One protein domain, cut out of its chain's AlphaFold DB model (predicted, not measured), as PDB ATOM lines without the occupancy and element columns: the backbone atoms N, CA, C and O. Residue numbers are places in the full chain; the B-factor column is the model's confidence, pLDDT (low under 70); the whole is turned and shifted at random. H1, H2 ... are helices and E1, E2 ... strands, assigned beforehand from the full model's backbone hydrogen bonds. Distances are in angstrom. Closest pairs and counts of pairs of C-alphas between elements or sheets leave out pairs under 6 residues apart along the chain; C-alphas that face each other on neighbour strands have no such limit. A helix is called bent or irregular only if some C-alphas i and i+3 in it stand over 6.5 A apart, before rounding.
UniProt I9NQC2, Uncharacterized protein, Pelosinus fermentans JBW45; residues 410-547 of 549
ATOM      1  N   ASP A 410      -3.533  -4.174   0.273       93.56
ATOM      2  CA  ASP A 410      -4.088  -3.162  -0.628       93.56
ATOM      3  C   ASP A 410      -2.956  -2.478  -1.410       93.56
ATOM      4  O   ASP A 410      -2.102  -1.794  -0.843       93.56
ATOM      5  N   LEU A 411      -2.944  -2.687  -2.724       94.50
ATOM      6  CA  LEU A 411      -2.006  -2.072  -3.663       94.50
ATOM      7  C   LEU A 411      -2.448  -0.655  -4.069       94.50
ATOM      8  O   LEU A 411      -1.714   0.043  -4.765       94.50
ATOM      9  N   GLY A 412      -3.627  -0.215  -3.629       93.56
ATOM     10  CA  GLY A 412      -4.141   1.131  -3.820       93.56
ATOM     11  C   GLY A 412      -5.088   1.290  -5.008       93.56
ATOM     12  O   GLY A 412      -5.581   0.332  -5.619       93.56
ATOM     13  N   VAL A 413      -5.372   2.560  -5.308       94.75
ATOM     14  CA  VAL A 413      -6.323   2.987  -6.338       94.75
ATOM     15  C   VAL A 413      -5.581   3.616  -7.513       94.75
ATOM     16  O   VAL A 413      -4.866   4.606  -7.351       94.75
ATOM     17  N   TYR A 414      -5.819   3.090  -8.710       94.00
ATOM     18  CA  TYR A 414      -5.197   3.526  -9.957       94.00
ATOM     19  C   TYR A 414      -6.243   4.185 -10.853       94.00
ATOM     20  O   TYR A 414      -7.264   3.583 -11.176       94.00
ATOM     21  N   ASN A 415      -5.997   5.429 -11.265       94.31
ATOM     22  CA  ASN A 415      -6.889   6.154 -12.167       94.31
ATOM     23  C   ASN A 415      -6.348   6.083 -13.596       94.31
ATOM     24  O   ASN A 415      -5.326   6.706 -13.898       94.31
ATOM     25  N   VAL A 416      -7.053   5.377 -14.476       93.88
ATOM     26  CA  VAL A 416      -6.644   5.143 -15.867       93.88
ATOM     27  C   VAL A 416      -7.714   5.635 -16.836       93.88
ATOM     28  O   VAL A 416      -8.904   5.608 -16.533       93.88
ATOM     29  N   SER A 417      -7.313   6.113 -18.013       91.44
ATOM     30  CA  SER A 417      -8.272   6.381 -19.097       91.44
ATOM     31  C   SER A 417      -8.716   5.096 -19.801       91.44
ATOM     32  O   SER A 417      -9.805   5.044 -20.359       91.44
ATOM     33  N   GLU A 418      -7.852   4.084 -19.779       93.75
ATOM     34  CA  GLU A 418      -8.014   2.773 -20.396       93.75
ATOM     35  C   GLU A 418      -7.068   1.806 -19.678       93.75
ATOM     36  O   GLU A 418      -5.942   2.189 -19.351       93.75
ATOM     37  N   ILE A 419      -7.533   0.585 -19.433       94.06
ATOM     38  CA  ILE A 419      -6.760  -0.514 -18.862       94.06
ATOM     39  C   ILE A 419      -5.803  -1.063 -19.914       94.06
ATOM     40  O   ILE A 419      -6.220  -1.402 -21.027       94.06
ATOM     41  N   LYS A 420      -4.542  -1.218 -19.524       93.81
ATOM     42  CA  LYS A 420      -3.461  -1.813 -20.306       93.81
ATOM     43  C   LYS A 420      -2.882  -3.025 -19.589       93.81
ATOM     44  O   LYS A 420      -3.074  -3.221 -18.394       93.81
ATOM     45  N   GLU A 421      -2.129  -3.823 -20.334       90.31
ATOM     46  CA  GLU A 421      -1.434  -4.999 -19.804       90.31
ATOM     47  C   GLU A 421      -0.497  -4.632 -18.635       90.31
ATOM     48  O   GLU A 421      -0.474  -5.329 -17.618       90.31
ATOM     49  N   ASP A 422       0.192  -3.490 -18.762       90.38
ATOM     50  CA  ASP A 422       1.140  -2.951 -17.779       90.38
ATOM     51  C   ASP A 422       0.496  -2.645 -16.416       90.38
ATOM     52  O   ASP A 422       1.169  -2.702 -15.386       90.38
ATOM     53  N   ASP A 423      -0.817  -2.381 -16.379       90.38
ATOM     54  CA  ASP A 423      -1.540  -2.099 -15.132       90.38
ATOM     55  C   ASP A 423      -1.599  -3.331 -14.206       90.38
ATOM     56  O   ASP A 423      -1.847  -3.198 -13.009       90.38
ATOM     57  N   PHE A 424      -1.333  -4.535 -14.732       90.19
ATOM     58  CA  PHE A 424      -1.343  -5.794 -13.977       90.19
ATOM     59  C   PHE A 424       0.055  -6.328 -13.646       90.19
ATOM     60  O   PHE A 424       0.159  -7.354 -12.968       90.19
ATOM     61  N   GLU A 425       1.130  -5.668 -14.086       86.81
ATOM     62  CA  GLU A 425       2.504  -6.170 -13.917       86.81
ATOM     63  C   GLU A 425       2.877  -6.388 -12.450       86.81
ATOM     64  O   GLU A 425       3.532  -7.374 -12.113       86.81
ATOM     65  N   LEU A 426       2.398  -5.532 -11.543       85.19
ATOM     66  CA  LEU A 426       2.607  -5.721 -10.105       85.19
ATOM     67  C   LEU A 426       2.051  -7.067  -9.622       85.19
ATOM     68  O   LEU A 426       2.758  -7.813  -8.950       85.19
ATOM     69  N   LEU A 427       0.820  -7.409 -10.012       87.44
ATOM     70  CA  LEU A 427       0.195  -8.673  -9.624       87.44
ATOM     71  C   LEU A 427       0.877  -9.872 -10.290       87.44
ATOM     72  O   LEU A 427       1.155 -10.868  -9.631       87.44
ATOM     73  N   LYS A 428       1.211  -9.779 -11.577       87.00
ATOM     74  CA  LYS A 428       1.875 -10.875 -12.302       87.00
ATOM     75  C   LYS A 428       3.225 -11.264 -11.694       87.00
ATOM     76  O   LYS A 428       3.612 -12.435 -11.740       87.00
ATOM     77  N   ASN A 429       3.933 -10.302 -11.107       87.12
ATOM     78  CA  ASN A 429       5.267 -10.522 -10.560       87.12
ATOM     79  C   ASN A 429       5.273 -11.195  -9.178       87.12
ATOM     80  O   ASN A 429       6.273 -11.827  -8.828       87.12
ATOM     81  N   PHE A 430       4.169 -11.178  -8.426       92.06
ATOM     82  CA  PHE A 430       4.086 -11.911  -7.159       92.06
ATOM     83  C   PHE A 430       4.139 -13.432  -7.383       92.06
ATOM     84  O   PHE A 430       3.473 -13.994  -8.256       92.06
ATOM     85  N   SER A 431       5.006 -14.118  -6.636       90.00
ATOM     86  CA  SER A 431       5.257 -15.558  -6.791       90.00
ATOM     87  C   SER A 431       4.199 -16.439  -6.132       90.00
ATOM     88  O   SER A 431       4.061 -17.599  -6.512       90.00
ATOM     89  N   ASP A 432       3.452 -15.901  -5.174       92.62
ATOM     90  CA  ASP A 432       2.417 -16.587  -4.407       92.62
ATOM     91  C   ASP A 432       1.013 -16.463  -5.023       92.62
ATOM     92  O   ASP A 432       0.089 -17.126  -4.552       92.62
ATOM     93  N   ILE A 433       0.847 -15.686  -6.102       95.19
ATOM     94  CA  ILE A 433      -0.408 -15.601  -6.861       95.19
ATOM     95  C   ILE A 433      -0.518 -16.771  -7.845       95.19
ATOM     96  O   ILE A 433       0.291 -16.916  -8.763       95.19
ATOM     97  N   ASN A 434      -1.571 -17.573  -7.679       96.25
ATOM     98  CA  ASN A 434      -1.988 -18.620  -8.610       96.25
ATOM     99  C   ASN A 434      -2.931 -18.075  -9.690       96.25
ATOM    100  O   ASN A 434      -2.760 -18.370 -10.870       96.25
ATOM    101  N   SER A 435      -3.921 -17.275  -9.288       97.31
ATOM    102  CA  SER A 435      -4.943 -16.714 -10.176       97.31
ATOM    103  C   SER A 435      -5.298 -15.281  -9.782       97.31
ATOM    104  O   SER A 435      -5.143 -14.867  -8.636       97.31
ATOM    105  N   ILE A 436      -5.781 -14.504 -10.745       97.25
ATOM    106  CA  ILE A 436      -6.311 -13.155 -10.551       97.25
ATOM    107  C   ILE A 436      -7.781 -13.178 -10.959       97.25
ATOM    108  O   ILE A 436      -8.128 -13.706 -12.015       97.25
ATOM    109  N   ARG A 437      -8.651 -12.586 -10.143       96.75
ATOM    110  CA  ARG A 437     -10.070 -12.413 -10.465       96.75
ATOM    111  C   ARG A 437     -10.397 -10.937 -10.630       96.75
ATOM    112  O   ARG A 437      -9.953 -10.099  -9.842       96.75
ATOM    113  N   LEU A 438     -11.197 -10.645 -11.647       96.69
ATOM    114  CA  LEU A 438     -11.773  -9.329 -11.898       96.69
ATOM    115  C   LEU A 438     -13.193  -9.283 -11.334       96.69
ATOM    116  O   LEU A 438     -13.959 -10.220 -11.558       96.69
ATOM    117  N   TYR A 439     -13.572  -8.196 -10.668       96.12
ATOM    118  CA  TYR A 439     -14.898  -8.026 -10.077       96.12
ATOM    119  C   TYR A 439     -15.531  -6.697 -10.460       96.12
ATOM    120  O   TYR A 439     -14.864  -5.667 -10.583       96.12
ATOM    121  N   ARG A 440     -16.862  -6.727 -10.584       92.44
ATOM    122  CA  ARG A 440     -17.688  -5.525 -10.787       92.44
ATOM    123  C   ARG A 440     -17.848  -4.692  -9.522       92.44
ATOM    124  O   ARG A 440     -18.040  -3.489  -9.617       92.44
ATOM    125  N   ILE A 441     -17.864  -5.367  -8.379       91.06
ATOM    126  CA  ILE A 441     -18.135  -4.818  -7.054       91.06
ATOM    127  C   ILE A 441     -17.095  -5.417  -6.120       91.06
ATOM    128  O   ILE A 441     -16.692  -6.563  -6.303       91.06
ATOM    129  N   ASP A 442     -16.667  -4.643  -5.132       90.69
ATOM    130  CA  ASP A 442     -15.726  -5.091  -4.117       90.69
ATOM    131  C   ASP A 442     -16.232  -6.342  -3.371       90.69
ATOM    132  O   ASP A 442     -17.235  -6.263  -2.653       90.69
ATOM    133  N   PRO A 443     -15.560  -7.500  -3.511       88.31
ATOM    134  CA  PRO A 443     -16.013  -8.747  -2.901       88.31
ATOM    135  C   PRO A 443     -15.706  -8.833  -1.397       88.31
ATOM    136  O   PRO A 443     -16.204  -9.747  -0.740       88.31
ATOM    137  N   VAL A 444     -14.921  -7.902  -0.828       81.44
ATOM    138  CA  VAL A 444     -14.458  -7.955   0.579       81.44
ATOM    139  C   VAL A 444     -15.621  -8.050   1.573       81.44
ATOM    140  O   VAL A 444     -15.499  -8.711   2.606       81.44
ATOM    141  N   HIS A 445     -16.760  -7.422   1.262       77.69
ATOM    142  CA  HIS A 445     -17.942  -7.404   2.128       77.69
ATOM    143  C   HIS A 445     -19.060  -8.363   1.707       77.69
ATOM    144  O   HIS A 445     -20.047  -8.452   2.439       77.69
ATOM    145  N   ASP A 446     -18.887  -9.137   0.635       81.19
ATOM    146  CA  ASP A 446     -19.862 -10.129   0.164       81.19
ATOM    147  C   ASP A 446     -19.221 -11.527   0.100       81.19
ATOM    148  O   ASP A 446     -18.920 -12.102   1.153       81.19
ATOM    149  N   SER A 447     -18.965 -12.048  -1.104       83.44
ATOM    150  CA  SER A 447     -18.306 -13.326  -1.367       83.44
ATOM    151  C   SER A 447     -17.360 -13.213  -2.564       83.44
ATOM    152  O   SER A 447     -17.691 -12.598  -3.576       83.44
ATOM    153  N   TYR A 448     -16.211 -13.891  -2.500       88.06
ATOM    154  CA  TYR A 448     -15.265 -13.991  -3.621       88.06
ATOM    155  C   TYR A 448     -15.733 -14.898  -4.762       88.06
ATOM    156  O   TYR A 448     -15.055 -15.003  -5.782       88.06
ATOM    157  N   THR A 449     -16.870 -15.572  -4.604       88.12
ATOM    158  CA  THR A 449     -17.522 -16.325  -5.684       88.12
ATOM    159  C   THR A 449     -18.622 -15.523  -6.387       88.12
ATOM    160  O   THR A 449     -19.136 -15.960  -7.417       88.12
ATOM    161  N   SER A 450     -18.951 -14.332  -5.877       87.12
ATOM    162  CA  SER A 450     -19.988 -13.448  -6.417       87.12
ATOM    163  C   SER A 450     -19.394 -12.369  -7.320       87.12
ATOM    164  O   SER A 450     -18.281 -11.895  -7.103       87.12
ATOM    165  N   ASN A 451     -20.164 -11.919  -8.318       89.25
ATOM    166  CA  ASN A 451     -19.840 -10.759  -9.170       89.25
ATOM    167  C   ASN A 451     -18.488 -10.831  -9.909       89.25
ATOM    168  O   ASN A 451     -17.957  -9.800 -10.344       89.25
ATOM    169  N   VAL A 452     -17.952 -12.042 -10.070       94.25
ATOM    170  CA  VAL A 452     -16.725 -12.309 -10.821       94.25
ATOM    171  C   VAL A 452     -16.988 -12.066 -12.305       94.25
ATOM    172  O   VAL A 452     -17.960 -12.548 -12.880       94.25
ATOM    173  N   VAL A 453     -16.106 -11.293 -12.921       95.38
ATOM    174  CA  VAL A 453     -16.132 -10.942 -14.342       95.38
ATOM    175  C   VAL A 453     -15.275 -11.900 -15.150       95.38
ATOM    176  O   VAL A 453     -15.664 -12.281 -16.246       95.38
ATOM    177  N   SER A 454     -14.090 -12.233 -14.641       96.62
ATOM    178  CA  SER A 454     -13.108 -13.061 -15.339       96.62
ATOM    179  C   SER A 454     -12.103 -13.633 -14.350       96.62
ATOM    180  O   SER A 454     -11.785 -12.987 -13.346       96.62
ATOM    181  N   VAL A 455     -11.558 -14.798 -14.688       97.62
ATOM    182  CA  VAL A 455     -10.350 -15.371 -14.080       97.62
ATOM    183  C   VAL A 455      -9.188 -15.216 -15.052       97.62
ATOM    184  O   VAL A 455      -9.355 -15.361 -16.262       97.62
ATOM    185  N   ILE A 456      -8.010 -14.933 -14.516       96.94
ATOM    186  CA  ILE A 456      -6.765 -14.774 -15.255       96.94
ATOM    187  C   ILE A 456      -5.703 -15.612 -14.550       96.94
ATOM    188  O   ILE A 456      -5.498 -15.465 -13.346       96.94
ATOM    189  N   TYR A 457      -4.986 -16.444 -15.296       96.31
ATOM    190  CA  TYR A 457      -3.779 -17.099 -14.800       96.31
ATOM    191  C   TYR A 457      -2.556 -16.321 -15.280       96.31
ATOM    192  O   TYR A 457      -2.226 -16.392 -16.470       96.31
ATOM    193  N   PRO A 458      -1.882 -15.563 -14.391       91.50
ATOM    194  CA  PRO A 458      -0.705 -14.784 -14.772       91.50
ATOM    195  C   PRO A 458       0.497 -15.676 -15.117       91.50
ATOM    196  O   PRO A 458       1.430 -15.223 -15.771       91.50
ATOM    197  N   LYS A 459       0.483 -16.934 -14.664       90.31
ATOM    198  CA  LYS A 459       1.520 -17.949 -14.872       90.31
ATOM    199  C   LYS A 459       0.850 -19.281 -15.192       90.31
ATOM    200  O   LYS A 459      -0.310 -19.493 -14.844       90.31
ATOM    201  N   GLU A 460       1.581 -20.180 -15.840       91.19
ATOM    202  CA  GLU A 460       1.112 -21.551 -16.027       91.19
ATOM    203  C   GLU A 460       0.941 -22.241 -14.664       91.19
ATOM    204  O   GLU A 460       1.812 -22.159 -13.797       91.19
ATOM    205  N   THR A 461      -0.204 -22.894 -14.464       92.88
ATOM    206  CA  THR A 461      -0.525 -23.620 -13.232       92.88
ATOM    207  C   THR A 461      -1.378 -24.843 -13.545       92.88
ATOM    208  O   THR A 461      -2.212 -24.820 -14.453       92.88
ATOM    209  N   SER A 462      -1.169 -25.914 -12.778       92.44
ATOM    210  CA  SER A 462      -2.023 -27.104 -12.776       92.44
ATOM    211  C   SER A 462      -3.278 -26.918 -11.921       92.44
ATOM    212  O   SER A 462      -4.265 -27.621 -12.124       92.44
ATOM    213  N   VAL A 463      -3.261 -25.972 -10.975       97.00
ATOM    214  CA  VAL A 463      -4.348 -25.767 -10.014       97.00
ATOM    215  C   VAL A 463      -5.313 -24.712 -10.523       97.00
ATOM    216  O   VAL A 463      -4.984 -23.524 -10.592       97.00
ATOM    217  N   LEU A 464      -6.524 -25.161 -10.846       97.56
ATOM    218  CA  LEU A 464      -7.574 -24.283 -11.337       97.56
ATOM    219  C   LEU A 464      -8.192 -23.460 -10.209       97.56
ATOM    220  O   LEU A 464      -8.403 -23.935  -9.092       97.56
ATOM    221  N   ASP A 465      -8.541 -22.228 -10.548       97.62
ATOM    222  CA  ASP A 465      -9.379 -21.361  -9.745       97.62
ATOM    223  C   ASP A 465     -10.788 -21.958  -9.597       97.62
ATOM    224  O   ASP A 465     -11.336 -22.541 -10.541       97.62
ATOM    225  N   SER A 466     -11.411 -21.782  -8.430       96.12
ATOM    226  CA  SER A 466     -12.754 -22.308  -8.160       96.12
ATOM    227  C   SER A 466     -13.805 -21.820  -9.161       96.12
ATOM    228  O   SER A 466     -14.744 -22.555  -9.461       96.12
ATOM    229  N   MET A 467     -13.642 -20.612  -9.707       96.25
ATOM    230  CA  MET A 467     -14.567 -20.041 -10.691       96.25
ATOM    231  C   MET A 467     -14.437 -20.674 -12.083       96.25
ATOM    232  O   MET A 467     -15.370 -20.585 -12.877       96.25
ATOM    233  N   GLU A 468     -13.321 -21.345 -12.381       97.12
ATOM    234  CA  GLU A 468     -13.195 -22.218 -13.555       97.12
ATOM    235  C   GLU A 468     -13.609 -23.658 -13.230       97.12
ATOM    236  O   GLU A 468     -14.254 -24.320 -14.048       97.12
ATOM    237  N   LEU A 469     -13.237 -24.156 -12.049       97.69
ATOM    238  CA  LEU A 469     -13.426 -25.553 -11.677       97.69
ATOM    239  C   LEU A 469     -14.900 -25.918 -11.447       97.69
ATOM    240  O   LEU A 469     -15.387 -26.888 -12.023       97.69
ATOM    241  N   LEU A 470     -15.619 -25.163 -10.612       96.69
ATOM    242  CA  LEU A 470     -16.978 -25.532 -10.198       96.69
ATOM    243  C   LEU A 470     -17.966 -25.634 -11.377       96.69
ATOM    244  O   LEU A 470     -18.697 -26.624 -11.429       96.69
ATOM    245  N   PRO A 471     -17.984 -24.710 -12.364       96.50
ATOM    246  CA  PRO A 471     -18.844 -24.871 -13.535       96.50
ATOM    247  C   PRO A 471     -18.517 -26.125 -14.361       96.50
ATOM    248  O   PRO A 471     -19.421 -26.742 -14.929       96.50
ATOM    249  N   LYS A 472     -17.236 -26.517 -14.440       97.62
ATOM    250  CA  LYS A 472     -16.821 -27.748 -15.130       97.62
ATOM    251  C   LYS A 472     -17.319 -28.995 -14.399       97.62
ATOM    252  O   LYS A 472     -17.890 -29.867 -15.046       97.62
ATOM    253  N   MET A 473     -17.191 -29.032 -13.073       97.50
ATOM    254  CA  MET A 473     -17.736 -30.118 -12.251       97.50
ATOM    255  C   MET A 473     -19.256 -30.236 -12.408       97.50
ATOM    256  O   MET A 473     -19.763 -31.339 -12.590       97.50
ATOM    257  N   SER A 474     -19.983 -29.113 -12.404       96.44
ATOM    258  CA  SER A 474     -21.436 -29.105 -12.616       96.44
ATOM    259  C   SER A 474     -21.825 -29.636 -13.996       96.44
ATOM    260  O   SER A 474     -22.787 -30.393 -14.116       96.44
ATOM    261  N   ARG A 475     -21.072 -29.282 -15.047       96.44
ATOM    262  CA  ARG A 475     -21.286 -29.830 -16.394       96.44
ATOM    263  C   ARG A 475     -21.069 -31.341 -16.416       96.44
ATOM    264  O   ARG A 475     -21.962 -32.067 -16.843       96.44
ATOM    265  N   TRP A 476     -19.930 -31.800 -15.902       97.25
ATOM    266  CA  TRP A 476     -19.618 -33.224 -15.821       97.25
ATOM    267  C   TRP A 476     -20.697 -34.001 -15.070       97.25
ATOM    268  O   TRP A 476     -21.137 -35.048 -15.531       97.25
ATOM    269  N   LEU A 477     -21.179 -33.470 -13.945       95.19
ATOM    270  CA  LEU A 477     -22.199 -34.127 -13.137       95.19
ATOM    271  C   LEU A 477     -23.527 -34.281 -13.890       95.19
ATOM    272  O   LEU A 477     -24.205 -35.298 -13.740       95.19
ATOM    273  N   ASN A 478     -23.883 -33.312 -14.734       93.50
ATOM    274  CA  ASN A 478     -25.069 -33.398 -15.584       93.50
ATOM    275  C   ASN A 478     -24.913 -34.435 -16.706       93.50
ATOM    276  O   ASN A 478     -25.889 -35.087 -17.069       93.50
ATOM    277  N   GLU A 479     -23.700 -34.609 -17.229       93.44
ATOM    278  CA  GLU A 479     -23.410 -35.459 -18.391       93.44
ATOM    279  C   GLU A 479     -23.023 -36.898 -18.016       93.44
ATOM    280  O   GLU A 479     -23.253 -37.824 -18.795       93.44
ATOM    281  N   THR A 480     -22.461 -37.115 -16.824       88.31
ATOM    282  CA  THR A 480     -21.977 -38.432 -16.395       88.31
ATOM    283  C   THR A 480     -23.130 -39.433 -16.225       88.31
ATOM    284  O   THR A 480     -24.159 -39.094 -15.623       88.31
ATOM    285  N   PRO A 481     -22.971 -40.688 -16.694       81.88
ATOM    286  CA  PRO A 481     -23.953 -41.750 -16.478       81.88
ATOM    287  C   PRO A 481     -23.921 -42.322 -15.047       81.88
ATOM    288  O   PRO A 481     -24.765 -43.149 -14.704       81.88
ATOM    289  N   GLN A 482     -22.950 -41.924 -14.215       80.69
ATOM    290  CA  GLN A 482     -22.809 -42.410 -12.841       80.69
ATOM    291  C   GLN A 482     -23.931 -41.875 -11.943       80.69
ATOM    292  O   GLN A 482     -24.251 -40.690 -11.989       80.69
ATOM    293  N   ASN A 483     -24.488 -42.733 -11.079       70.50
ATOM    294  CA  ASN A 483     -25.526 -42.347 -10.110       70.50
ATOM    295  C   ASN A 483     -25.079 -42.495  -8.643       70.50
ATOM    296  O   ASN A 483     -25.554 -41.755  -7.782       70.50
ATOM    297  N   MET A 484     -24.162 -43.424  -8.353       68.44
ATOM    298  CA  MET A 484     -23.700 -43.740  -6.998       68.44
ATOM    299  C   MET A 484     -22.222 -44.152  -7.015       68.44
ATOM    300  O   MET A 484     -21.841 -45.003  -7.818       68.44
ATOM    301  N   GLY A 485     -21.412 -43.546  -6.146       65.75
ATOM    302  CA  GLY A 485     -20.051 -43.966  -5.800       65.75
ATOM    303  C   GLY A 485     -20.029 -44.880  -4.569       65.75
ATOM    304  O   GLY A 485     -21.065 -45.381  -4.133       65.75
ATOM    305  N   ASN A 486     -18.857 -45.113  -3.978       65.44
ATOM    306  CA  ASN A 486     -18.760 -45.876  -2.729       65.44
ATOM    307  C   ASN A 486     -19.294 -45.088  -1.530       65.44
ATOM    308  O   ASN A 486     -19.851 -45.693  -0.613       65.44
ATOM    309  N   TRP A 487     -19.129 -43.763  -1.539       72.12
ATOM    310  CA  TRP A 487     -19.554 -42.894  -0.434       72.12
ATOM    311  C   TRP A 487     -20.372 -41.694  -0.892       72.12
ATOM    312  O   TRP A 487     -21.112 -41.126  -0.090       72.12
ATOM    313  N   ILE A 488     -20.238 -41.302  -2.157       76.00
ATOM    314  CA  ILE A 488     -20.861 -40.097  -2.695       76.00
ATOM    315  C   ILE A 488     -21.915 -40.465  -3.740       76.00
ATOM    316  O   ILE A 488     -21.633 -41.171  -4.706       76.00
ATOM    317  N   SER A 489     -23.136 -39.953  -3.582       76.56
ATOM    318  CA  SER A 489     -24.184 -40.069  -4.602       76.56
ATOM    319  C   SER A 489     -24.186 -38.857  -5.537       76.56
ATOM    320  O   SER A 489     -23.812 -37.747  -5.147       76.56
ATOM    321  N   LYS A 490     -24.653 -39.050  -6.778       84.81
ATOM    322  CA  LYS A 490     -24.839 -37.947  -7.736       84.81
ATOM    323  C   LYS A 490     -25.813 -36.897  -7.203       84.81
ATOM    324  O   LYS A 490     -25.533 -35.709  -7.300       84.81
ATOM    325  N   GLU A 491     -26.915 -37.339  -6.601       82.00
ATOM    326  CA  GLU A 491     -27.930 -36.454  -6.017       82.00
ATOM    327  C   GLU A 491     -27.339 -35.549  -4.930       82.00
ATOM    328  O   GLU A 491     -27.567 -34.341  -4.940       82.00
ATOM    329  N   TRP A 492     -26.510 -36.104  -4.038       85.81
ATOM    330  CA  TRP A 492     -25.838 -35.312  -3.011       85.81
ATOM    331  C   TRP A 492     -24.930 -34.241  -3.633       85.81
ATOM    332  O   TRP A 492     -25.026 -33.073  -3.265       85.81
ATOM    333  N   LEU A 493     -24.116 -34.594  -4.637       91.25
ATOM    334  CA  LEU A 493     -23.257 -33.616  -5.319       91.25
ATOM    335  C   LEU A 493     -24.045 -32.512  -6.025       91.25
ATOM    336  O   LEU A 493     -23.614 -31.359  -6.005       91.25
ATOM    337  N   ILE A 494     -25.186 -32.845  -6.639       91.19
ATOM    338  CA  ILE A 494     -26.057 -31.857  -7.290       91.19
ATOM    339  C   ILE A 494     -26.549 -30.855  -6.247       91.19
ATOM    340  O   ILE A 494     -26.456 -29.649  -6.472       91.19
ATOM    341  N   GLN A 495     -27.030 -31.339  -5.101       88.62
ATOM    342  CA  GLN A 495     -27.522 -30.485  -4.019       88.62
ATOM    343  C   GLN A 495     -26.414 -29.584  -3.461       88.62
ATOM    344  O   GLN A 495     -26.622 -28.380  -3.296       88.62
ATOM    345  N   GLU A 496     -25.222 -30.135  -3.235       90.25
ATOM    346  CA  GLU A 496     -24.084 -29.369  -2.722       90.25
ATOM    347  C   GLU A 496     -23.597 -28.306  -3.717       90.25
ATOM    348  O   GLU A 496     -23.321 -27.175  -3.317       90.25
ATOM    349  N   LEU A 497     -23.519 -28.623  -5.014       91.12
ATOM    350  CA  LEU A 497     -23.123 -27.656  -6.044       91.12
ATOM    351  C   LEU A 497     -24.205 -26.608  -6.319       91.12
ATOM    352  O   LEU A 497     -23.862 -25.469  -6.624       91.12
ATOM    353  N   ALA A 498     -25.489 -26.954  -6.199       87.94
ATOM    354  CA  ALA A 498     -26.595 -26.010  -6.362       87.94
ATOM    355  C   ALA A 498     -26.616 -24.932  -5.266       87.94
ATOM    356  O   ALA A 498     -27.059 -23.811  -5.512       87.94
ATOM    357  N   ALA A 499     -26.101 -25.245  -4.074       84.38
ATOM    358  CA  ALA A 499     -25.950 -24.285  -2.983       84.38
ATOM    359  C   ALA A 499     -24.802 -23.277  -3.205       84.38
ATOM    360  O   ALA A 499     -24.647 -22.340  -2.418       84.38
ATOM    361  N   ILE A 500     -23.989 -23.454  -4.254       85.44
ATOM    362  CA  ILE A 500     -22.798 -22.647  -4.535       85.44
ATOM    363  C   ILE A 500     -22.988 -21.878  -5.844       85.44
ATOM    364  O   ILE A 500     -23.389 -22.429  -6.867       85.44
ATOM    365  N   GLN A 501     -22.616 -20.597  -5.858       82.31
ATOM    366  CA  GLN A 501     -22.545 -19.837  -7.103       82.31
ATOM    367  C   GLN A 501     -21.401 -20.364  -7.984       82.31
ATOM    368  O   GLN A 501     -20.226 -20.173  -7.678       82.31
ATOM    369  N   ASN A 502     -21.756 -21.028  -9.084       85.38
ATOM    370  CA  ASN A 502     -20.831 -21.739  -9.974       85.38
ATOM    371  C   ASN A 502     -21.074 -21.414 -11.460       85.38
ATOM    372  O   ASN A 502     -20.909 -22.268 -12.330       85.38
ATOM    373  N   GLN A 503     -21.492 -20.181 -11.759       88.00
ATOM    374  CA  GLN A 503     -21.712 -19.751 -13.140       88.00
ATOM    375  C   GLN A 503     -20.377 -19.621 -13.891       88.00
ATOM    376  O   GLN A 503     -19.423 -19.083 -13.319       88.00
ATOM    377  N   PRO A 504     -20.288 -20.076 -15.157       92.81
ATOM    378  CA  PRO A 504     -19.077 -19.926 -15.952       92.81
ATOM    379  C   PRO A 504     -18.683 -18.456 -16.106       92.81
ATOM    380  O   PRO A 504     -19.515 -17.611 -16.435       92.81
ATOM    381  N   VAL A 505     -17.393 -18.174 -15.945       95.00
ATOM    382  CA  VAL A 505     -16.793 -16.872 -16.257       95.00
ATOM    383  C   VAL A 505     -15.711 -17.041 -17.323       95.00
ATOM    384  O   VAL A 505     -15.113 -18.116 -17.415       95.00
ATOM    385  N   PRO A 506     -15.436 -16.009 -18.139       96.19
ATOM    386  CA  PRO A 506     -14.265 -15.981 -19.002       96.19
ATOM    387  C   PRO A 506     -12.977 -16.315 -18.240       96.19
ATOM    388  O   PRO A 506     -12.747 -15.833 -17.128       96.19
ATOM    389  N   VAL A 507     -12.136 -17.140 -18.860       96.75
ATOM    390  CA  VAL A 507     -10.838 -17.560 -18.325       96.75
ATOM    391  C   VAL A 507      -9.764 -17.224 -19.347       96.75
ATOM    392  O   VAL A 507      -9.867 -17.637 -20.503       96.75
ATOM    393  N   SER A 508      -8.718 -16.516 -18.929       94.56
ATOM    394  CA  SER A 508      -7.553 -16.236 -19.767       94.56
ATOM    395  C   SER A 508      -6.270 -16.820 -19.171       94.56
ATOM    396  O   SER A 508      -6.046 -16.800 -17.961       94.56
ATOM    397  N   LYS A 509      -5.413 -17.371 -20.037       91.62
ATOM    398  CA  LYS A 509      -4.099 -17.919 -19.673       91.62
ATOM    399  C   LYS A 509      -3.013 -17.029 -20.274       91.62
ATOM    400  O   LYS A 509      -2.965 -16.881 -21.492       91.62
ATOM    401  N   GLY A 510      -2.177 -16.420 -19.436       75.12
ATOM    402  CA  GLY A 510      -1.018 -15.624 -19.858       75.12
ATOM    403  C   GLY A 510      -1.292 -14.197 -20.359       75.12
ATOM    404  O   GLY A 510      -0.345 -13.426 -20.444       75.12
ATOM    405  N   GLY A 511      -2.544 -13.813 -20.645       84.19
ATOM    406  CA  GLY A 511      -2.898 -12.452 -21.083       84.19
ATOM    407  C   GLY A 511      -4.147 -11.898 -20.398       84.19
ATOM    408  O   GLY A 511      -5.049 -12.661 -20.026       84.19
ATOM    409  N   ILE A 512      -4.214 -10.575 -20.226       88.00
ATOM    410  CA  ILE A 512      -5.394  -9.896 -19.674       88.00
ATOM    411  C   ILE A 512      -6.472  -9.765 -20.765       88.00
ATOM    412  O   ILE A 512      -6.171  -9.348 -21.884       88.00
ATOM    413  N   PRO A 513      -7.755 -10.060 -20.478       92.69
ATOM    414  CA  PRO A 513      -8.844  -9.823 -21.422       92.69
ATOM    415  C   PRO A 513      -9.189  -8.323 -21.456       92.69
ATOM    416  O   PRO A 513     -10.203  -7.892 -20.905       92.69
ATOM    417  N   LEU A 514      -8.321  -7.513 -22.075       94.00
ATOM    418  CA  LEU A 514      -8.371  -6.044 -22.029       94.00
ATOM    419  C   LEU A 514      -9.699  -5.466 -22.528       94.00
ATOM    420  O   LEU A 514     -10.204  -4.525 -21.927       94.00
ATOM    421  N   GLU A 515     -10.292  -6.029 -23.582       95.25
ATOM    422  CA  GLU A 515     -11.586  -5.569 -24.106       95.25
ATOM    423  C   GLU A 515     -12.706  -5.732 -23.065       95.25
ATOM    424  O   GLU A 515     -13.464  -4.796 -22.796       95.25
ATOM    425  N   LEU A 516     -12.765  -6.897 -22.414       94.81
ATOM    426  CA  LEU A 516     -13.724  -7.179 -21.347       94.81
ATOM    427  C   LEU A 516     -13.473  -6.281 -20.130       94.81
ATOM    428  O   LEU A 516     -14.411  -5.683 -19.606       94.81
ATOM    429  N   ALA A 517     -12.214  -6.167 -19.697       95.00
ATOM    430  CA  ALA A 517     -11.830  -5.345 -18.554       95.00
ATOM    431  C   ALA A 517     -12.183  -3.866 -18.781       95.00
ATOM    432  O   ALA A 517     -12.810  -3.250 -17.919       95.00
ATOM    433  N   ASN A 518     -11.862  -3.317 -19.957       96.00
ATOM    434  CA  ASN A 518     -12.201  -1.945 -20.330       96.00
ATOM    435  C   ASN A 518     -13.710  -1.736 -20.445       96.00
ATOM    436  O   ASN A 518     -14.221  -0.749 -19.926       96.00
ATOM    437  N   THR A 519     -14.444  -2.672 -21.052       95.69
ATOM    438  CA  THR A 519     -15.912  -2.595 -21.131       95.69
ATOM    439  C   THR A 519     -16.536  -2.531 -19.738       95.69
ATOM    440  O   THR A 519     -17.441  -1.736 -19.481       95.69
ATOM    441  N   VAL A 520     -16.042  -3.348 -18.807       94.50
ATOM    442  CA  VAL A 520     -16.520  -3.346 -17.421       94.50
ATOM    443  C   VAL A 520     -16.138  -2.049 -16.719       94.50
ATOM    444  O   VAL A 520     -17.008  -1.448 -16.093       94.50
ATOM    445  N   LEU A 521     -14.898  -1.573 -16.866       95.12
ATOM    446  CA  LEU A 521     -14.451  -0.309 -16.278       95.12
ATOM    447  C   LEU A 521     -15.272   0.885 -16.790       95.12
ATOM    448  O   LEU A 521     -15.657   1.736 -15.996       95.12
ATOM    449  N   GLN A 522     -15.570   0.950 -18.088       93.94
ATOM    450  CA  GLN A 522     -16.373   2.026 -18.683       93.94
ATOM    451  C   GLN A 522     -17.811   2.021 -18.145       93.94
ATOM    452  O   GLN A 522     -18.345   3.068 -17.780       93.94
ATOM    453  N   ASN A 523     -18.422   0.839 -18.037       93.62
ATOM    454  CA  ASN A 523     -19.806   0.697 -17.582       93.62
ATOM    455  C   ASN A 523     -19.964   0.891 -16.066       93.62
ATOM    456  O   ASN A 523     -20.941   1.489 -15.618       93.62
ATOM    457  N   ASN A 524     -19.006   0.405 -15.276       92.81
ATOM    458  CA  ASN A 524     -19.085   0.409 -13.815       92.81
ATOM    459  C   ASN A 524     -18.293   1.547 -13.164       92.81
ATOM    460  O   ASN A 524     -18.437   1.771 -11.965       92.81
ATOM    461  N   ARG A 525     -17.452   2.257 -13.927       93.31
ATOM    462  CA  ARG A 525     -16.500   3.299 -13.477       93.31
ATOM    463  C   ARG A 525     -15.372   2.799 -12.575       93.31
ATOM    464  O   ARG A 525     -14.416   3.537 -12.334       93.31
ATOM    465  N   GLU A 526     -15.472   1.563 -12.109       94.88
ATOM    466  CA  GLU A 526     -14.529   0.893 -11.232       94.88
ATOM    467  C   GLU A 526     -14.408  -0.586 -11.627       94.88
ATOM    468  O   GLU A 526     -15.380  -1.221 -12.050       94.88
ATOM    469  N   LEU A 527     -13.197  -1.119 -11.499       95.69
ATOM    470  CA  LEU A 527     -12.874  -2.531 -11.633       95.69
ATOM    471  C   LEU A 527     -12.023  -2.935 -10.431       95.69
ATOM    472  O   LEU A 527     -10.967  -2.345 -10.186       95.69
ATOM    473  N   ILE A 528     -12.468  -3.948  -9.696       96.19
ATOM    474  CA  ILE A 528     -11.711  -4.490  -8.567       96.19
ATOM    475  C   ILE A 528     -10.948  -5.717  -9.045       96.19
ATOM    476  O   ILE A 528     -11.513  -6.602  -9.688       96.19
ATOM    477  N   VAL A 529      -9.661  -5.777  -8.732       96.44
ATOM    478  CA  VAL A 529      -8.776  -6.871  -9.130       96.44
ATOM    479  C   VAL A 529      -8.202  -7.491  -7.867       96.44
ATOM    480  O   VAL A 529      -7.642  -6.783  -7.028       96.44
ATOM    481  N   VAL A 530      -8.345  -8.807  -7.718       96.31
ATOM    482  CA  VAL A 530      -7.867  -9.532  -6.535       96.31
ATOM    483  C   VAL A 530      -7.013 -10.716  -6.964       96.31
ATOM    484  O   VAL A 530      -7.442 -11.527  -7.785       96.31
ATOM    485  N   GLY A 531      -5.807 -10.813  -6.410       96.50
ATOM    486  CA  GLY A 531      -4.905 -11.950  -6.580       96.50
ATOM    487  C   GLY A 531      -5.129 -13.010  -5.506       96.50
ATOM    488  O   GLY A 531      -5.202 -12.679  -4.321       96.50
ATOM    489  N   PHE A 532      -5.213 -14.270  -5.918       96.69
ATOM    490  CA  PHE A 532      -5.459 -15.431  -5.070       96.69
ATOM    491  C   PHE A 532      -4.278 -16.386  -5.105       96.69
ATOM    492  O   PHE A 532      -3.684 -16.622  -6.159       96.69
ATOM    493  N   ASP A 533      -3.977 -16.979  -3.957       96.44
ATOM    494  CA  ASP A 533      -3.024 -18.078  -3.876       96.44
ATOM    495  C   ASP A 533      -3.631 -19.420  -4.333       96.44
ATOM    496  O   ASP A 533      -4.794 -19.529  -4.736       96.44
ATOM    497  N   ILE A 534      -2.828 -20.480  -4.259       96.12
ATOM    498  CA  ILE A 534      -3.240 -21.835  -4.644       96.12
ATOM    499  C   ILE A 534      -4.363 -22.423  -3.766       96.12
ATOM    500  O   ILE A 534      -5.127 -23.267  -4.227       96.12
ATOM    501  N   LEU A 535      -4.496 -21.972  -2.516       96.25
ATOM    502  CA  LEU A 535      -5.590 -22.350  -1.616       96.25
ATOM    503  C   LEU A 535      -6.817 -21.447  -1.799       96.25
ATOM    504  O   LEU A 535      -7.775 -21.560  -1.036       96.25
ATOM    505  N   GLN A 536      -6.795 -20.572  -2.810       95.38
ATOM    506  CA  GLN A 536      -7.844 -19.606  -3.117       95.38
ATOM    507  C   GLN A 536      -8.074 -18.609  -1.971       95.38
ATOM    508  O   GLN A 536      -9.192 -18.133  -1.759       95.38
ATOM    509  N   VAL A 537      -7.016 -18.269  -1.227       95.19
ATOM    510  CA  VAL A 537      -7.031 -17.172  -0.252       95.19
ATOM    511  C   VAL A 537      -6.626 -15.880  -0.967       95.19
ATOM    512  O   VAL A 537      -5.604 -15.871  -1.664       95.19
ATOM    513  N   PRO A 538      -7.395 -14.787  -0.824       94.94
ATOM    514  CA  PRO A 538      -7.029 -13.502  -1.403       94.94
ATOM    515  C   PRO A 538      -5.763 -12.955  -0.726       94.94
ATOM    516  O   PRO A 538      -5.627 -12.998   0.497       94.94
ATOM    517  N   LYS A 539      -4.827 -12.444  -1.526       95.12
ATOM    518  CA  LYS A 539      -3.528 -11.927  -1.063       95.12
ATOM    519  C   LYS A 539      -3.345 -10.447  -1.338       95.12
ATOM    520  O   LYS A 539      -2.858  -9.712  -0.482       95.12
ATOM    521  N   TYR A 540      -3.765 -10.019  -2.521       95.56
ATOM    522  CA  TYR A 540      -3.552  -8.668  -3.015       95.56
ATOM    523  C   TYR A 540      -4.833  -8.133  -3.621       95.56
ATOM    524  O   TYR A 540      -5.548  -8.872  -4.299       95.56
ATOM    525  N   LYS A 541      -5.093  -6.847  -3.420       95.25
ATOM    526  CA  LYS A 541      -6.208  -6.139  -4.039       95.25
ATOM    527  C   LYS A 541      -5.704  -4.854  -4.669       95.25
ATOM    528  O   LYS A 541      -4.910  -4.146  -4.067       95.25
ATOM    529  N   MET A 542      -6.196  -4.545  -5.857       95.25
ATOM    530  CA  MET A 542      -6.056  -3.225  -6.461       95.25
ATOM    531  C   MET A 542      -7.405  -2.764  -7.000       95.25
ATOM    532  O   MET A 542      -8.240  -3.568  -7.428       95.25
ATOM    533  N   THR A 543      -7.610  -1.454  -6.983       95.81
ATOM    534  CA  THR A 543      -8.822  -0.819  -7.497       95.81
ATOM    535  C   THR A 543      -8.456   0.031  -8.700       95.81
ATOM    536  O   THR A 543      -7.637   0.940  -8.586       95.81
ATOM    537  N   ILE A 544      -9.064  -0.231  -9.851       95.56
ATOM    538  CA  ILE A 544      -8.863   0.564 -11.062       95.56
ATOM    539  C   ILE A 544     -10.106   1.418 -11.288       95.56
ATOM    540  O   ILE A 544     -11.220   0.903 -11.319       95.56
ATOM    541  N   ARG A 545      -9.922   2.728 -11.454       95.75
ATOM    542  CA  ARG A 545     -10.990   3.704 -11.693       95.75
ATOM    543  C   ARG A 545     -10.787   4.428 -13.003       95.75
ATOM    544  O   ARG A 545      -9.658   4.718 -13.402       95.75
ATOM    545  N   ILE A 546     -11.897   4.773 -13.643       92.75
ATOM    546  CA  ILE A 546     -11.846   5.589 -14.846       92.75
ATOM    547  C   ILE A 546     -11.449   7.030 -14.495       92.75
ATOM    548  O   ILE A 546     -12.068   7.687 -13.654       92.75
ATOM    549  N   LYS A 547     -10.400   7.534 -15.143       86.94
ATOM    550  CA  LYS A 547      -9.964   8.925 -15.023       86.94
ATOM    551  C   LYS A 547     -10.859   9.800 -15.898       86.94
ATOM    552  O   LYS A 547     -10.756   9.757 -17.123       86.94
TER     553      LYS A 547
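This is residues 410 to 547 of the 549 residues of an uncharacterized protein of Pelosinus fermentans JBW45 (UniProt I9NQC2). A strongly twisted sheet of six strands makes the body, with H1 and H4 over one face in two layers, and a helical hairpin, H2 and H3, reaches away from it as an arm that makes the length. The printed part has 138 residues with four named helices and six named strands, in the order E1 H1 E2 E3 H2 H3 E4 H4 E5 E6. The mixed sheet runs E1 E6 E5 E2 E3 E4, and the class is mixed, helices and strands. The whole is compact, with a radius of gyration of the C-alphas of 16.6 A, yet elongated, spanning 55 by 30 by 26 A.

Start at inner strand E5, residues 526 to 532, which forms an antiparallel hairpin with E6, residues 538 to 546; look at N 529 and O 542, 2.9 A. The parallel neighbour of E6 on its other side is edge strand E1, residues 410 to 416, with N 414 and O 543 at 2.8 A. On the other side of E5 is E2, residues 435 to 439, antiparallel, with N 437 and O 530 at 2.9 A. E2 and E3, residues 452 to 457, form a hairpin, with N 436 and O 456 at 2.8 A. The other edge strand, E4, residues 507 to 509, is parallel to E3, with N 508 and O 455 at 3.0 A. H1, residues 421 to 429, is on the sheet over E5 at a height of 7.7 A, along the strands at 24 degrees on the local plane; the closest C-alphas are Leu 427 and Gly 531, 6.8 A. H4, residues 514 to 524, is on the sheet at a height of 5.4 A, only just over none of the strands, with 2 C-alphas falling on E5 and 2 on E6; its Leu 521 and Leu 527 of E5 have C-alphas 5.4 A apart. H2, residues 466 to 479, only grazes the sheet with residues 466 to 468. It touches H3, residues 490 to 498, opposite ways at a tilt of 36 degrees, only just steep; the closest C-alphas are Ser 474 and Leu 497, 6.9 A. H3 is not on the sheet. Every O i to N i+4 pair is within hydrogen-bond range in H3 and H4, against 8 of 10 in H2 and 2 of 5 in H1, where 5 of 6 O i to N i+3 pairs are. E3, H2 H3 and E4 form a strand-helix-strand unit, parallel neighbour strands with helices between, its crossover right-handed; E1, H1, E2 and E4, H4, E5 are split units, with other strands between theirs, also right-handed.

Find C-alpha 410 at (-4.088, -3.162, -0.628), where E1 begins its 17.5 A. H1 is irregular, with C-alphas 423 and 426 7.5 A apart. H2 runs 19.8 A from C-alpha 466 at (-12.754, -22.308, -8.160); it is neither bent nor irregular, but only just: C-alphas 468 and 471 are 6.2 A apart. E5 is 19.7 A long, and E6 runs 23.8 A to C-alpha 546 at (-11.846, 5.589, -14.846).

The C-alphas of Asn 486 and Lys 547 are the two farthest apart, 56.8 A. The printed part has no cut, and its one long link is E2 to E3, residues 440 to 451. Mean pLDDT of the printed part is 91.2; look for values under 70 at residues 484 to 486.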